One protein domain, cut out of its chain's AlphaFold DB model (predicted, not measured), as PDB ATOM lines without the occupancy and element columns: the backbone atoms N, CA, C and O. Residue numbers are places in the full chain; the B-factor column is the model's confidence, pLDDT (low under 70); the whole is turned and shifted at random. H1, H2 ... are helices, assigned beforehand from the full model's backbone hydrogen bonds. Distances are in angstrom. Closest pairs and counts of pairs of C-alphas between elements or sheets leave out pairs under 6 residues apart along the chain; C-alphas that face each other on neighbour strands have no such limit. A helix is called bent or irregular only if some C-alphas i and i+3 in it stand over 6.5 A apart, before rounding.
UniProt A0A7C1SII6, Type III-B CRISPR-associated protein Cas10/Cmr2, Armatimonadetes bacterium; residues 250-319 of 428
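AT A GLANCE: This is residues 250 to 319 of the 428 residues of the protein "Type III-B CRISPR-associated protein Cas10/Cmr2" of Armatimonadetes bacterium (UniProt A0A7C1SII6). Two long helices, H2 and H5, pack together and run opposite ways, with H1 across the end where H5 finishes. Short H3 packs on this pair near the middle of the domain, H4 lies beyond H3, and small H6 follows H5 as an end piece that touches no helix. The printed part has 70 residues, with helices H1 to H6 in chain order and no named strand: all helix. It is compact, with a radius of gyration of the C-alphas of 11.7 A, and spans 33 by 24 by 20 A.

HOW THE PARTS SIT: H5, residues 298 to 312, touches residues 260 to 264 of H2, residues 258 to 271; the closest C-alphas, of Ala 260 and Ala 304, are 4.5 A apart. They run opposite ways at a shallow tilt of 34.6 degrees, only just short of steep. H1, residues 250 to 256, touches residues 308 to 312 of H5, about perpendicular at 79 degrees; the closest C-alphas are Ala 253 and Ile 308, 5.6 A. H3, residues 276 to 280, touches residues 264 to 268 of H2, closest at C-alphas Gln 268 and Ile 276, 6.4 A. H4, residues 282 to 292, touches H3 only at the corner, at C-alphas Asp 278 and Arg 284, 5.4 A. H4 and H5 are near each other. H6, residues 316 to 319, is close to H5 but not clearly touching, at C-alphas Leu 309 and Glu 316, 7.3 A. Each O i to N i+4 pair is within hydrogen-bond range in H1, H2, H3 and H5, and 5 of 7 in H4; H6 is too short for one.

IN THESE COORDINATES: H5 is 21.0 A long, H2 19.7 A and H4 15.6 A. H4 is irregular, but only just: C-alphas 283 and 286 are 6.9 A apart. H1 begins at C-alpha 250 (186.886, 259.850, 156.130); H6 ends at C-alpha 319 (184.953, 269.351, 152.127).

THE WHOLE: The C-alphas farthest apart, of Gln 255 and Glu 290, are 33.2 A apart. The printed part has no cut, and the five links are tight. Mean pLDDT of the printed part is 92.6; no printed residue is under 70.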
ATOM      1  N   TRP A 250     185.890 260.532 155.296       95.75
ATOM      2  CA  TRP A 250     186.886 259.850 156.130       95.75
ATOM      3  C   TRP A 250     186.950 258.331 155.915       95.75
ATOM      4  O   TRP A 250     188.009 257.783 155.648       95.75
ATOM      5  N   HIS A 251     185.804 257.654 155.875       94.31
ATOM      6  CA  HIS A 251     185.752 256.214 155.592       94.31
ATOM      7  C   HIS A 251     186.325 255.814 154.224       94.31
ATOM      8  O   HIS A 251     186.918 254.749 154.078       94.31
ATOM      9  N   TYR A 252     186.127 256.646 153.198       94.88
ATOM     10  CA  TYR A 252     186.716 256.394 151.885       94.88
ATOM     11  C   TYR A 252     188.218 256.675 151.900       94.88
ATOM     12  O   TYR A 252     188.961 256.000 151.192       94.88
ATOM     13  N   ALA A 253     188.663 257.645 152.703       96.50
ATOM     14  CA  ALA A 253     190.078 257.912 152.919       96.50
ATOM     15  C   ALA A 253     190.766 256.707 153.577       96.50
ATOM     16  O   ALA A 253     191.788 256.265 153.071       96.50
ATOM     17  N   GLU A 254     190.160 256.106 154.605       97.44
ATOM     18  CA  GLU A 254     190.703 254.915 155.280       97.44
ATOM     19  C   GLU A 254     190.862 253.726 154.325       97.44
ATOM     20  O   GLU A 254     191.842 252.992 154.393       97.44
ATOM     21  N   GLN A 255     189.920 253.548 153.397       97.25
ATOM     22  CA  GLN A 255     189.975 252.453 152.423       97.25
ATOM     23  C   GLN A 255     190.964 252.702 151.283       97.25
ATOM     24  O   GLN A 255     191.551 251.759 150.760       97.25
ATOM     25  N   ARG A 256     191.096 253.955 150.831       97.88
ATOM     26  CA  ARG A 256     191.813 254.292 149.587       97.88
ATOM     27  C   ARG A 256     193.185 254.921 149.813       97.88
ATOM     28  O   ARG A 256     193.982 254.952 148.882       97.88
ATOM     29  N   ALA A 257     193.446 255.439 151.007       97.50
ATOM     30  CA  ALA A 257     194.718 256.016 151.429       97.50
ATOM     31  C   ALA A 257     195.043 255.632 152.893       97.50
ATOM     32  O   ALA A 257     195.279 256.528 153.709       97.50
ATOM     33  N   PRO A 258     195.065 254.325 153.235       97.81
ATOM     34  CA  PRO A 258     195.223 253.852 154.613       97.81
ATOM     35  C   PRO A 258     196.494 254.382 155.286       97.81
ATOM     36  O   PRO A 258     196.437 254.830 156.428       97.81
ATOM     37  N   GLU A 259     197.618 254.414 154.563       98.00
ATOM     38  CA  GLU A 259     198.901 254.934 155.062       98.00
ATOM     39  C   GLU A 259     198.801 256.407 155.482       98.00
ATOM     40  O   GLU A 259     199.246 256.782 156.563       98.00
ATOM     41  N   ALA A 260     198.150 257.239 154.665       97.56
ATOM     42  CA  ALA A 260     197.988 258.662 154.949       97.56
ATOM     43  C   ALA A 260     197.008 258.914 156.104       97.56
ATOM     44  O   ALA A 260     197.234 259.802 156.927       97.56
ATOM     45  N   THR A 261     195.923 258.136 156.194       97.81
ATOM     46  CA  THR A 261     195.001 258.235 157.334       97.81
ATOM     47  C   THR A 261     195.643 257.767 158.633       97.81
ATOM     48  O   THR A 261     195.439 258.401 159.664       97.81
ATOM     49  N   GLU A 262     196.450 256.705 158.588       97.56
ATOM     50  CA  GLU A 262     197.175 256.202 159.754       97.56
ATOM     51  C   GLU A 262     198.241 257.202 160.211       97.56
ATOM     52  O   GLU A 262     198.348 257.486 161.400       97.56
ATOM     53  N   GLN A 263     198.942 257.848 159.276       97.38
ATOM     54  CA  GLN A 263     199.871 258.930 159.596       97.38
ATOM     55  C   GLN A 263     199.177 260.093 160.324       97.38
ATOM     56  O   GLN A 263     199.691 260.580 161.330       97.38
ATOM     57  N   LEU A 264     197.982 260.510 159.883       96.94
ATOM     58  CA  LEU A 264     197.208 261.530 160.603       96.94
ATOM     59  C   LEU A 264     196.762 261.057 161.993       96.94
ATOM     60  O   LEU A 264     196.779 261.862 162.921       96.94
ATOM     61  N   ARG A 265     196.401 259.779 162.170       96.44
ATOM     62  CA  ARG A 265     196.055 259.208 163.488       96.44
ATOM     63  C   ARG A 265     197.257 259.156 164.430       96.44
ATOM     64  O   ARG A 265     197.130 259.477 165.609       96.44
ATOM     65  N   GLN A 266     198.433 258.809 163.919       96.56
ATOM     66  CA  GLN A 266     199.674 258.828 164.691       96.56
ATOM     67  C   GLN A 266     200.015 260.245 165.149       96.56
ATOM     68  O   GLN A 266     200.290 260.448 166.330       96.56
ATOM     69  N   LEU A 267     199.905 261.234 164.257       95.75
ATOM     70  CA  LEU A 267     200.087 262.643 164.610       95.75
ATOM     71  C   LEU A 267     199.016 263.135 165.590       95.75
ATOM     72  O   LEU A 267     199.338 263.877 166.513       95.75
ATOM     73  N   GLN A 268     197.762 262.698 165.443       94.50
ATOM     74  CA  GLN A 268     196.687 263.001 166.390       94.50
ATOM     75  C   GLN A 268     197.057 262.544 167.803       94.50
ATOM     76  O   GLN A 268     196.975 263.335 168.742       94.50
ATOM     77  N   ASN A 269     197.519 261.300 167.943       93.44
ATOM     78  CA  ASN A 269     197.945 260.740 169.222       93.44
ATOM     79  C   ASN A 269     199.209 261.428 169.756       93.44
ATOM     80  O   ASN A 269     199.272 261.761 170.937       93.44
ATOM     81  N   GLN A 270     200.196 261.679 168.891       94.44
ATOM     82  CA  GLN A 270     201.450 262.346 169.246       94.44
ATOM     83  C   GLN A 270     201.208 263.760 169.787       94.44
ATOM     84  O   GLN A 270     201.775 264.136 170.811       94.44
ATOM     85  N   TYR A 271     200.368 264.538 169.105       92.75
ATOM     86  CA  TYR A 271     200.049 265.912 169.486       92.75
ATOM     87  C   TYR A 271     198.903 266.011 170.500       92.75
ATOM     88  O   TYR A 271     198.590 267.111 170.944       92.75
ATOM     89  N   GLN A 272     198.278 264.884 170.863       89.44
ATOM     90  CA  GLN A 272     197.104 264.815 171.742       89.44
ATOM     91  C   GLN A 272     195.950 265.716 171.269       89.44
ATOM     92  O   GLN A 272     195.225 266.312 172.068       89.44
ATOM     93  N   VAL A 273     195.774 265.820 169.950       88.50
ATOM     94  CA  VAL A 273     194.691 266.606 169.351       88.50
ATOM     95  C   VAL A 273     193.398 265.799 169.417       88.50
ATOM     96  O   VAL A 273     193.350 264.635 169.027       88.50
ATOM     97  N   SER A 274     192.315 266.418 169.888       85.94
ATOM     98  CA  SER A 274     191.034 265.724 170.069       85.94
ATOM     99  C   SER A 274     190.414 265.250 168.755       85.94
ATOM    100  O   SER A 274     189.802 264.188 168.710       85.94
ATOM    101  N   GLU A 275     190.572 266.022 167.680       91.12
ATOM    102  CA  GLU A 275     189.882 265.802 166.409       91.12
ATOM    103  C   GLU A 275     190.855 265.742 165.236       91.12
ATOM    104  O   GLU A 275     191.753 266.570 165.096       91.12
ATOM    105  N   ILE A 276     190.635 264.789 164.333       94.12
ATOM    106  CA  ILE A 276     191.458 264.634 163.130       94.12
ATOM    107  C   ILE A 276     191.283 265.832 162.196       94.12
ATOM    108  O   ILE A 276     192.232 266.252 161.531       94.12
ATOM    109  N   SER A 277     190.084 266.414 162.151       94.06
ATOM    110  CA  SER A 277     189.811 267.608 161.350       94.06
ATOM    111  C   SER A 277     190.718 268.798 161.671       94.06
ATOM    112  O   SER A 277     191.109 269.510 160.744       94.06
ATOM    113  N   ASP A 278     191.134 268.982 162.925       92.75
ATOM    114  CA  ASP A 278     192.074 270.046 163.304       92.75
ATOM    115  C   ASP A 278     193.467 269.851 162.662       92.75
ATOM    116  O   ASP A 278     194.162 270.831 162.386       92.75
ATOM    117  N   LEU A 279     193.856 268.607 162.356       95.31
ATOM    118  CA  LEU A 279     195.076 268.284 161.606       95.31
ATOM    119  C   LEU A 279     194.860 268.320 160.088       95.31
ATOM    120  O   LEU A 279     195.756 268.720 159.345       95.31
ATOM    121  N   PHE A 280     193.674 267.935 159.619       95.12
ATOM    122  CA  PHE A 280     193.357 267.857 158.192       95.12
ATOM    123  C   PHE A 280     193.195 269.234 157.524       95.12
ATOM    124  O   PHE A 280     193.577 269.404 156.360       95.12
ATOM    125  N   TYR A 281     192.625 270.220 158.229       93.44
ATOM    126  CA  TYR A 281     192.352 271.553 157.678       93.44
ATOM    127  C   TYR A 281     193.478 272.552 157.993       93.44
ATOM    128  O   TYR A 281     193.624 272.952 159.150       93.44
ATOM    129  N   PRO A 282     194.203 273.076 156.980       92.38
ATOM    130  CA  PRO A 282     195.297 274.029 157.198       92.38
ATOM    131  C   PRO A 282     194.901 275.286 157.977       92.38
ATOM    132  O   PRO A 282     195.676 275.817 158.770       92.38
ATOM    133  N   SER A 283     193.655 275.731 157.814       89.25
ATOM    134  CA  SER A 283     193.081 276.876 158.523       89.25
ATOM    135  C   SER A 283     192.995 276.705 160.048       89.25
ATOM    136  O   SER A 283     192.662 277.659 160.748       89.25
ATOM    137  N   ARG A 284     193.242 275.501 160.582       90.44
ATOM    138  CA  ARG A 284     193.201 275.193 162.022       90.44
ATOM    139  C   ARG A 284     194.582 275.176 162.676       90.44
ATOM    140  O   ARG A 284     194.676 275.346 163.888       90.44
ATOM    141  N   TRP A 285     195.654 275.063 161.897       92.00
ATOM    142  CA  TRP A 285     197.013 274.883 162.415       92.00
ATOM    143  C   TRP A 285     197.521 276.071 163.230       92.00
ATOM    144  O   TRP A 285     198.131 275.880 164.280       92.00
ATOM    145  N   GLN A 286     197.215 277.302 162.803       88.06
ATOM    146  CA  GLN A 286     197.556 278.496 163.581       88.06
ATOM    147  C   GLN A 286     196.847 278.495 164.942       88.06
ATOM    148  O   GLN A 286     197.475 278.775 165.959       88.06
ATOM    149  N   ALA A 287     195.567 278.110 164.976       84.69
ATOM    150  CA  ALA A 287     194.812 278.021 166.221       84.69
ATOM    151  C   ALA A 287     195.363 276.929 167.151       84.69
ATOM    152  O   ALA A 287     195.436 277.154 168.352       84.69
ATOM    153  N   LEU A 288     195.804 275.778 166.624       87.19
ATOM    154  CA  LEU A 288     196.473 274.745 167.430       87.19
ATOM    155  C   LEU A 288     197.775 275.263 168.058       87.19
ATOM    156  O   LEU A 288     198.022 275.037 169.242       87.19
ATOM    157  N   LYS A 289     198.578 276.013 167.296       87.19
ATOM    158  CA  LYS A 289     199.804 276.625 167.814       87.19
ATOM    159  C   LYS A 289     199.511 277.657 168.905       87.19
ATOM    160  O   LYS A 289     200.133 277.623 169.960       87.19
ATOM    161  N   GLU A 290     198.560 278.559 168.673       81.88
ATOM    162  CA  GLU A 290     198.232 279.647 169.604       81.88
ATOM    163  C   GLU A 290     197.478 279.169 170.855       81.88
ATOM    164  O   GLU A 290     197.759 279.632 171.959       81.88
ATOM    165  N   GLU A 291     196.510 278.258 170.706       79.69
ATOM    166  CA  GLU A 291     195.641 277.812 171.804       79.69
ATOM    167  C   GLU A 291     196.231 276.641 172.598       79.69
ATOM    168  O   GLU A 291     195.909 276.489 173.777       79.69
ATOM    169  N   GLN A 292     197.052 275.796 171.967       81.06
ATOM    170  CA  GLN A 292     197.567 274.561 172.573       81.06
ATOM    171  C   GLN A 292     199.101 274.488 172.593       81.06
ATOM    172  O   GLN A 292     199.649 273.562 173.182       81.06
ATOM    173  N   GLY A 293     199.808 275.450 171.988       83.88
ATOM    174  CA  GLY A 293     201.274 275.447 171.943       83.88
ATOM    175  C   GLY A 293     201.861 274.328 171.078       83.88
ATOM    176  O   GLY A 293     203.031 273.992 171.239       83.88
ATOM    177  N   ILE A 294     201.061 273.726 170.192       88.31
ATOM    178  CA  ILE A 294     201.474 272.568 169.396       88.31
ATOM    179  C   ILE A 294     202.281 273.033 168.181       88.31
ATOM    180  O   ILE A 294     201.782 273.781 167.334       88.31
ATOM    181  N   GLU A 295     203.516 272.547 168.063       91.75
ATOM    182  CA  GLU A 295     204.324 272.690 166.852       91.75
ATOM    183  C   GLU A 295     204.092 271.507 165.909       91.75
ATOM    184  O   GLU A 295     204.483 270.371 166.176       91.75
ATOM    185  N   LEU A 296     203.411 271.789 164.800       92.31
ATOM    186  CA  LEU A 296     203.000 270.793 163.819       92.31
ATOM    187  C   LEU A 296     204.071 270.591 162.744       92.31
ATOM    188  O   LEU A 296     204.615 271.563 162.213       92.31
ATOM    189  N   ASP A 297     204.282 269.344 162.327       94.12
ATOM    190  CA  ASP A 297     205.009 269.043 161.094       94.12
ATOM    191  C   ASP A 297     204.110 269.312 159.879       94.12
ATOM    192  O   ASP A 297     203.394 268.448 159.365       94.12
ATOM    193  N   ILE A 298     204.137 270.564 159.425       94.19
ATOM    194  CA  ILE A 298     203.312 271.052 158.316       94.19
ATOM    195  C   ILE A 298     203.568 270.258 157.030       94.19
ATOM    196  O   ILE A 298     202.638 270.028 156.254       94.19
ATOM    197  N   LYS A 299     204.815 269.840 156.781       96.06
ATOM    198  CA  LYS A 299     205.166 269.131 155.547       96.06
ATOM    199  C   LYS A 299     204.481 267.770 155.520       96.06
ATOM    200  O   LYS A 299     203.816 267.450 154.535       96.06
ATOM    201  N   VAL A 300     204.577 267.027 156.620       95.81
ATOM    202  CA  VAL A 300     203.940 265.717 156.762       95.81
ATOM    203  C   VAL A 300     202.415 265.829 156.679       95.81
ATOM    204  O   VAL A 300     201.781 265.070 155.944       95.81
ATOM    205  N   LEU A 301     201.814 266.818 157.351       95.94
ATOM    206  CA  LEU A 301     200.366 267.051 157.281       95.94
ATOM    207  C   LEU A 301     199.894 267.336 155.848       95.94
ATOM    208  O   LEU A 301     198.880 266.790 155.407       95.94
ATOM    209  N   LEU A 302     200.631 268.160 155.096       95.81
ATOM    210  CA  LEU A 302     200.317 268.456 153.696       95.81
ATOM    211  C   LEU A 302     200.445 267.226 152.792       95.81
ATOM    212  O   LEU A 302     199.624 267.059 151.889       95.81
ATOM    213  N   GLU A 303     201.452 266.382 153.007       96.75
ATOM    214  CA  GLU A 303     201.656 265.143 152.247       96.75
ATOM    215  C   GLU A 303     200.509 264.152 152.480       96.75
ATOM    216  O   GLU A 303     199.856 263.743 151.513       96.75
ATOM    217  N   ALA A 304     200.185 263.863 153.745       96.56
ATOM    218  CA  ALA A 304     199.073 262.990 154.116       96.56
ATOM    219  C   ALA A 304     197.741 263.507 153.551       96.56
ATOM    220  O   ALA A 304     196.986 262.783 152.895       96.56
ATOM    221  N   ARG A 305     197.477 264.808 153.721       94.94
ATOM    222  CA  ARG A 305     196.281 265.466 153.193       94.94
ATOM    223  C   ARG A 305     196.174 265.343 151.673       94.94
ATOM    224  O   ARG A 305     195.111 264.990 151.164       94.94
ATOM    225  N   ARG A 306     197.249 265.620 150.926       95.00
ATOM    226  CA  ARG A 306     197.258 265.505 149.454       95.00
ATOM    227  C   ARG A 306     196.995 264.073 148.999       95.00
ATOM    228  O   ARG A 306     196.241 263.881 148.045       95.00
ATOM    229  N   ALA A 307     197.587 263.087 149.673       96.31
ATOM    230  CA  ALA A 307     197.350 261.676 149.384       96.31
ATOM    231  C   ALA A 307     195.870 261.310 149.574       96.31
ATOM    232  O   ALA A 307     195.267 260.725 148.672       96.31
ATOM    233  N   ILE A 308     195.260 261.747 150.682       96.94
ATOM    234  CA  ILE A 308     193.829 261.552 150.952       96.94
ATOM    235  C   ILE A 308     192.975 262.195 149.854       96.94
ATOM    236  O   ILE A 308     192.163 261.502 149.243       96.94
ATOM    237  N   LEU A 309     193.182 263.483 149.551       94.81
ATOM    238  CA  LEU A 309     192.401 264.211 148.540       94.81
ATOM    239  C   LEU A 309     192.479 263.548 147.158       94.81
ATOM    240  O   LEU A 309     191.454 263.343 146.501       94.81
ATOM    241  N   LYS A 310     193.685 263.135 146.745       94.88
ATOM    242  CA  LYS A 310     193.914 262.423 145.480       94.88
ATOM    243  C   LYS A 310     193.179 261.079 145.435       94.88
ATOM    244  O   LYS A 310     192.641 260.714 144.389       94.88
ATOM    245  N   ALA A 311     193.142 260.352 146.550       95.81
ATOM    246  CA  ALA A 311     192.516 259.035 146.637       95.81
ATOM    247  C   ALA A 311     190.979 259.096 146.686       95.81
ATOM    248  O   ALA A 311     190.298 258.281 146.051       95.81
ATOM    249  N   VAL A 312     190.404 260.066 147.409       94.75
ATOM    250  CA  VAL A 312     188.941 260.203 147.520       94.75
ATOM    251  C   VAL A 312     188.311 260.857 146.290       94.75
ATOM    252  O   VAL A 312     187.136 260.604 146.030       94.75
ATOM    253  N   LYS A 313     189.093 261.610 145.498       91.50
ATOM    254  CA  LYS A 313     188.649 262.316 144.279       91.50
ATOM    255  C   LYS A 313     187.496 263.293 144.538       91.50
ATOM    256  O   LYS A 313     186.573 263.401 143.735       91.50
ATOM    257  N   VAL A 314     187.549 263.987 145.673       86.00
ATOM    258  CA  VAL A 314     186.577 265.021 146.046       86.00
ATOM    259  C   VAL A 314     187.273 266.382 145.974       86.00
ATOM    260  O   VAL A 314     188.360 266.506 146.542       86.00
ATOM    261  N   PRO A 315     186.683 267.382 145.291       85.75
ATOM    262  CA  PRO A 315     187.211 268.740 145.290       85.75
ATOM    263  C   PRO A 315     187.309 269.301 146.710       85.75
ATOM    264  O   PRO A 315     186.420 269.080 147.535       85.75
ATOM    265  N   GLU A 316     188.395 270.011 146.994       81.81
ATOM    266  CA  GLU A 316     188.711 270.517 148.331       81.81
ATOM    267  C   GLU A 316     187.629 271.471 148.853       81.81
ATOM    268  O   GLU A 316     187.231 271.392 150.014       81.81
ATOM    269  N   GLU A 317     187.092 272.312 147.974       82.88
ATOM    270  CA  GLU A 317     186.026 273.265 148.260       82.88
ATOM    271  C   GLU A 317     184.754 272.598 148.806       82.88
ATOM    272  O   GLU A 317     184.050 273.193 149.620       82.88
ATOM    273  N   ASN A 318     184.493 271.340 148.443       86.00
ATOM    274  CA  ASN A 318     183.304 270.604 148.877       86.00
ATOM    275  C   ASN A 318     183.457 269.984 150.271       86.00
ATOM    276  O   ASN A 318     182.467 269.556 150.864       86.00
ATOM    277  N   LEU A 319     184.678 269.928 150.809       88.94
ATOM    278  CA  LEU A 319     184.953 269.351 152.127       88.94
ATOM    279  C   LEU A 319     184.682 270.332 153.261       88.94
ATOM    280  O   LEU A 319     184.635 269.942 154.421       88.94
TER     281      LEU A 319